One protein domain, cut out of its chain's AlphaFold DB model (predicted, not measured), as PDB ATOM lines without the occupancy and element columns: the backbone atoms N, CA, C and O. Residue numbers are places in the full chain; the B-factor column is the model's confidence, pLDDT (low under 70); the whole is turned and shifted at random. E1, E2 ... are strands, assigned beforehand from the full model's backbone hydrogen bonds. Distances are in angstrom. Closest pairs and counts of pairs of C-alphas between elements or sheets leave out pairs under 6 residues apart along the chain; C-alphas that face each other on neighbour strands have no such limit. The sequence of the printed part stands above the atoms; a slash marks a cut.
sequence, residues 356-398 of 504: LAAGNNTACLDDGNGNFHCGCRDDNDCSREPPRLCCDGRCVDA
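Overview. This is residues 356 to 398 of the 504 residues of an uncharacterized protein of Deltaproteobacteria bacterium (UniProt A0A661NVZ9). With little regular structure, this is a loop-rich domain in which two small strand hairpins, E1 with E2 and E3 with E4, sit roughly end to end along the longest axis. The printed part has 43 residues, no named helix and four strands in the order E1, E2, E3, E4, under half of its residues; the class is all strand, with two antiparallel two-stranded sheets. It is compact, radius of gyration of the C-alphas 10.1 A, and only just flat, spanning 32 by 21 by 11 A.

Along the chain. Find C-alpha 363 at (193.626, 120.773, 165.801), where E1, residues 363 to 366, begins its 9.9 A. E2, residues 372 to 375, runs 9.4 A; E3, 388 to 391, 9.3 A; E4, 394 to 397, 10.0 A, ending at (194.124, 136.912, 170.458).

Arrangement. In the hairpin E1 and E2, N 365 and O 373 are 2.9 A apart. In the hairpin E3 and E4, look at N 389 and O 396, 2.9 A. E1 is apart from E3 and E4.

Size, cuts and confidence. The printed part has no cut; the link of residues 376 to 387 is long. No printed residue is under 70 in pLDDT.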
ATOM      1  N   LEU A 356     189.654 122.088 160.430       89.75
ATOM      2  CA  LEU A 356     190.382 122.866 159.418       89.75
ATOM      3  C   LEU A 356     189.485 123.896 158.714       89.75
ATOM      4  O   LEU A 356     189.981 124.901 158.207       89.75
ATOM      5  N   ALA A 357     188.170 123.662 158.669       86.25
ATOM      6  CA  ALA A 357     187.217 124.570 158.032       86.25
ATOM      7  C   ALA A 357     186.849 125.777 158.913       86.25
ATOM      8  O   ALA A 357     186.351 126.775 158.395       86.25
ATOM      9  N   ALA A 358     187.099 125.709 160.225       72.62
ATOM     10  CA  ALA A 358     186.740 126.762 161.174       72.62
ATOM     11  C   ALA A 358     187.647 128.007 161.087       72.62
ATOM     12  O   ALA A 358     187.293 129.063 161.609       72.62
ATOM     13  N   GLY A 359     188.814 127.905 160.441       73.69
ATOM     14  CA  GLY A 359     189.792 128.992 160.304       73.69
ATOM     15  C   GLY A 359     190.579 129.316 161.583       73.69
ATOM     16  O   GLY A 359     191.640 129.925 161.490       73.69
ATOM     17  N   ASN A 360     190.102 128.874 162.746       79.88
ATOM     18  CA  ASN A 360     190.755 128.942 164.050       79.88
ATOM     19  C   ASN A 360     190.443 127.650 164.829       79.88
ATOM     20  O   ASN A 360     189.404 127.044 164.570       79.88
ATOM     21  N   ASN A 361     191.293 127.251 165.784       87.00
ATOM     22  CA  ASN A 361     191.202 125.955 166.477       87.00
ATOM     23  C   ASN A 361     191.270 124.755 165.509       87.00
ATOM     24  O   ASN A 361     190.363 123.923 165.457       87.00
ATOM     25  N   THR A 362     192.329 124.682 164.705       91.75
ATOM     26  CA  THR A 362     192.427 123.706 163.607       91.75
ATOM     27  C   THR A 362     192.897 122.308 164.025       91.75
ATOM     28  O   THR A 362     192.850 121.389 163.205       91.75
ATOM     29  N   ALA A 363     193.266 122.092 165.290       93.00
ATOM     30  CA  ALA A 363     193.626 120.773 165.801       93.00
ATOM     31  C   ALA A 363     192.422 120.018 166.368       93.00
ATOM     32  O   ALA A 363     191.548 120.593 167.013       93.00
ATOM     33  N   CYS A 364     192.438 118.693 166.209       93.81
ATOM     34  CA  CYS A 364     191.552 117.806 166.952       93.81
ATOM     35  C   CYS A 364     192.179 117.432 168.303       93.81
ATOM     36  O   CYS A 364     193.293 116.886 168.351       93.81
ATOM     37  N   LEU A 365     191.481 117.737 169.395       93.19
ATOM     38  CA  LEU A 365     191.895 117.454 170.769       93.19
ATOM     39  C   LEU A 365     191.004 116.374 171.384       93.19
ATOM     40  O   LEU A 365     189.791 116.415 171.209       93.19
ATOM     41  N   ASP A 366     191.613 115.450 172.125       90.56
ATOM     42  CA  ASP A 366     190.939 114.414 172.918       90.56
ATOM     43  C   ASP A 366     191.004 114.798 174.403       90.56
ATOM     44  O   ASP A 366     192.079 115.116 174.917       90.56
ATOM     45  N   ASP A 367     189.861 114.783 175.092       86.25
ATOM     46  CA  ASP A 367     189.769 115.055 176.533       86.25
ATOM     47  C   ASP A 367     190.199 113.868 177.419       86.25
ATOM     48  O   ASP A 367     190.154 113.955 178.649       86.25
ATOM     49  N   GLY A 368     190.607 112.752 176.809       82.94
ATOM     50  CA  GLY A 368     191.014 111.519 177.480       82.94
ATOM     51  C   GLY A 368     189.843 110.636 177.918       82.94
ATOM     52  O   GLY A 368     190.067 109.550 178.454       82.94
ATOM     53  N   ASN A 369     188.602 111.068 177.675       83.19
ATOM     54  CA  ASN A 369     187.379 110.295 177.883       83.19
ATOM     55  C   ASN A 369     186.722 109.890 176.554       83.19
ATOM     56  O   ASN A 369     185.592 109.399 176.557       83.19
ATOM     57  N   GLY A 370     187.418 110.084 175.428       77.44
ATOM     58  CA  GLY A 370     186.913 109.792 174.091       77.44
ATOM     59  C   GLY A 370     186.012 110.887 173.520       77.44
ATOM     60  O   GLY A 370     185.329 110.628 172.527       77.44
ATOM     61  N   ASN A 371     185.992 112.089 174.114       86.19
ATOM     62  CA  ASN A 371     185.347 113.242 173.495       86.19
ATOM     63  C   ASN A 371     186.379 114.065 172.733       86.19
ATOM     64  O   ASN A 371     187.291 114.663 173.310       86.19
ATOM     65  N   PHE A 372     186.165 114.155 171.428       91.50
ATOM     66  CA  PHE A 372     186.998 114.950 170.547       91.50
ATOM     67  C   PHE A 372     186.362 116.316 170.288       91.50
ATOM     68  O   PHE A 372     185.144 116.431 170.131       91.50
ATOM     69  N   HIS A 373     187.180 117.363 170.238       90.62
ATOM     70  CA  HIS A 373     186.739 118.720 169.929       90.62
ATOM     71  C   HIS A 373     187.836 119.519 169.224       90.62
ATOM     72  O   HIS A 373     189.022 119.212 169.331       90.62
ATOM     73  N   CYS A 374     187.431 120.567 168.507       92.69
ATOM     74  CA  CYS A 374     188.367 121.461 167.837       92.69
ATOM     75  C   CYS A 374     189.015 122.426 168.836       92.69
ATOM     76  O   CYS A 374     188.321 123.096 169.609       92.69
ATOM     77  N   GLY A 375     190.337 122.522 168.782       92.88
ATOM     78  CA  GLY A 375     191.159 123.371 169.635       92.88
ATOM     79  C   GLY A 375     192.522 123.632 168.999       92.88
ATOM     80  O   GLY A 375     192.673 123.585 167.780       92.88
ATOM     81  N   CYS A 376     193.524 123.894 169.821       93.31
ATOM     82  CA  CYS A 376     194.907 124.055 169.386       93.31
ATOM     83  C   CYS A 376     195.844 123.226 170.266       93.31
ATOM     84  O   CYS A 376     195.553 122.971 171.435       93.31
ATOM     85  N   ARG A 377     196.960 122.771 169.707       92.69
ATOM     86  CA  ARG A 377     198.064 122.146 170.451       92.69
ATOM     87  C   ARG A 377     199.226 123.115 170.595       92.69
ATOM     88  O   ARG A 377     199.917 123.090 171.608       92.69
ATOM     89  N   ASP A 378     199.408 123.952 169.583       91.62
ATOM     90  CA  ASP A 378     200.346 125.062 169.555       91.62
ATOM     91  C   ASP A 378     199.800 126.214 168.694       91.62
ATOM     92  O   ASP A 378     198.729 126.113 168.088       91.62
ATOM     93  N   ASP A 379     200.529 127.329 168.656       89.50
ATOM     94  CA  ASP A 379     200.114 128.560 167.972       89.50
ATOM     95  C   ASP A 379     199.891 128.377 166.458       89.50
ATOM     96  O   ASP A 379     199.176 129.168 165.840       89.50
ATOM     97  N   ASN A 380     200.459 127.337 165.828       89.19
ATOM     98  CA  ASN A 380     200.241 127.085 164.399       89.19
ATOM     99  C   ASN A 380     198.830 126.588 164.091       89.19
ATOM    100  O   ASN A 380     198.400 126.702 162.941       89.19
ATOM    101  N   ASP A 381     198.120 126.056 165.085       91.00
ATOM    102  CA  ASP A 381     196.736 125.616 164.924       91.00
ATOM    103  C   ASP A 381     195.738 126.786 164.985       91.00
ATOM    104  O   ASP A 381     194.540 126.603 164.727       91.00
ATOM    105  N   CYS A 382     196.221 127.982 165.321       90.31
ATOM    106  CA  CYS A 382     195.447 129.208 165.392       90.31
ATOM    107  C   CYS A 382     195.539 130.014 164.091       90.31
ATOM    108  O   CYS A 382     196.494 129.907 163.317       90.31
ATOM    109  N   SER A 383     194.528 130.849 163.829       81.94
ATOM    110  CA  SER A 383     194.590 131.766 162.687       81.94
ATOM    111  C   SER A 383     195.795 132.696 162.825       81.94
ATOM    112  O   SER A 383     196.033 133.241 163.898       81.94
ATOM    113  N   ARG A 384     196.518 132.927 161.725       76.62
ATOM    114  CA  ARG A 384     197.686 133.825 161.723       76.62
ATOM    115  C   ARG A 384     197.329 135.312 161.699       76.62
ATOM    116  O   ARG A 384     198.197 136.127 161.973       76.62
ATOM    117  N   GLU A 385     196.090 135.653 161.346       80.44
ATOM    118  CA  GLU A 385     195.627 137.039 161.227       80.44
ATOM    119  C   GLU A 385     194.232 137.201 161.861       80.44
ATOM    120  O   GLU A 385     193.270 136.628 161.334       80.44
ATOM    121  N   PRO A 386     194.097 137.977 162.958       81.88
ATOM    122  CA  PRO A 386     195.187 138.552 163.771       81.88
ATOM    123  C   PRO A 386     196.080 137.460 164.404       81.88
ATOM    124  O   PRO A 386     195.668 136.297 164.416       81.88
ATOM    125  N   PRO A 387     197.293 137.786 164.902       84.44
ATOM    126  CA  PRO A 387     198.143 136.812 165.584       84.44
ATOM    127  C   PRO A 387     197.439 136.274 166.831       84.44
ATOM    128  O   PRO A 387     196.914 137.037 167.643       84.44
ATOM    129  N   ARG A 388     197.430 134.948 166.973       90.44
ATOM    130  CA  ARG A 388     196.771 134.235 168.068       90.44
ATOM    131  C   ARG A 388     197.723 133.269 168.743       90.44
ATOM    132  O   ARG A 388     198.611 132.721 168.094       90.44
ATOM    133  N   LEU A 389     197.487 133.058 170.029       91.81
ATOM    134  CA  LEU A 389     198.233 132.149 170.886       91.81
ATOM    135  C   LEU A 389     197.353 130.963 171.247       91.81
ATOM    136  O   LEU A 389     196.142 131.114 171.437       91.81
ATOM    137  N   CYS A 390     197.958 129.792 171.378       93.50
ATOM    138  CA  CYS A 390     197.287 128.627 171.911       93.50
ATOM    139  C   CYS A 390     197.414 128.574 173.436       93.50
ATOM    140  O   CYS A 390     198.458 128.195 173.966       93.50
ATOM    141  N   CYS A 391     196.326 128.885 174.139       92.69
ATOM    142  CA  CYS A 391     196.261 128.862 175.597       92.69
ATOM    143  C   CYS A 391     195.207 127.854 176.062       92.69
ATOM    144  O   CYS A 391     194.040 127.934 175.678       92.69
ATOM    145  N   ASP A 392     195.628 126.861 176.852       90.19
ATOM    146  CA  ASP A 392     194.772 125.780 177.369       90.19
ATOM    147  C   ASP A 392     193.894 125.107 176.294       90.19
ATOM    148  O   ASP A 392     192.710 124.814 176.490       90.19
ATOM    149  N   GLY A 393     194.478 124.877 175.116       89.94
ATOM    150  CA  GLY A 393     193.804 124.226 173.996       89.94
ATOM    151  C   GLY A 393     192.844 125.124 173.213       89.94
ATOM    152  O   GLY A 393     192.101 124.627 172.363       89.94
ATOM    153  N   ARG A 394     192.840 126.438 173.469       90.69
ATOM    154  CA  ARG A 394     192.017 127.426 172.763       90.69
ATOM    155  C   ARG A 394     192.864 128.558 172.210       90.69
ATOM    156  O   ARG A 394     193.736 129.092 172.883       90.69
ATOM    157  N   CYS A 395     192.540 128.968 170.994       91.94
ATOM    158  CA  CYS A 395     193.174 130.121 170.388       91.94
ATOM    159  C   CYS A 395     192.588 131.423 170.943       91.94
ATOM    160  O   CYS A 395     191.393 131.690 170.764       91.94
ATOM    161  N   VAL A 396     193.444 132.228 171.560       91.88
ATOM    162  CA  VAL A 396     193.155 133.576 172.069       91.88
ATOM    163  C   VAL A 396     193.921 134.610 171.244       91.88
ATOM    164  O   VAL A 396     194.938 134.279 170.634       91.88
ATOM    165  N   ASP A 397     193.418 135.840 171.165       92.31
ATOM    166  CA  ASP A 397     194.124 136.912 170.458       92.31
ATOM    167  C   ASP A 397     195.401 137.293 171.223       92.31
ATOM    168  O   ASP A 397     195.393 137.371 172.448       92.31
ATOM    169  N   ALA A 398     196.522 137.481 170.520       92.12
ATOM    170  CA  ALA A 398     197.806 137.755 171.173       92.12
ATOM    171  C   ALA A 398     197.843 139.129 171.869       92.12
ATOM    172  O   ALA A 398     198.690 139.349 172.730       92.12
TER     173      ALA A 398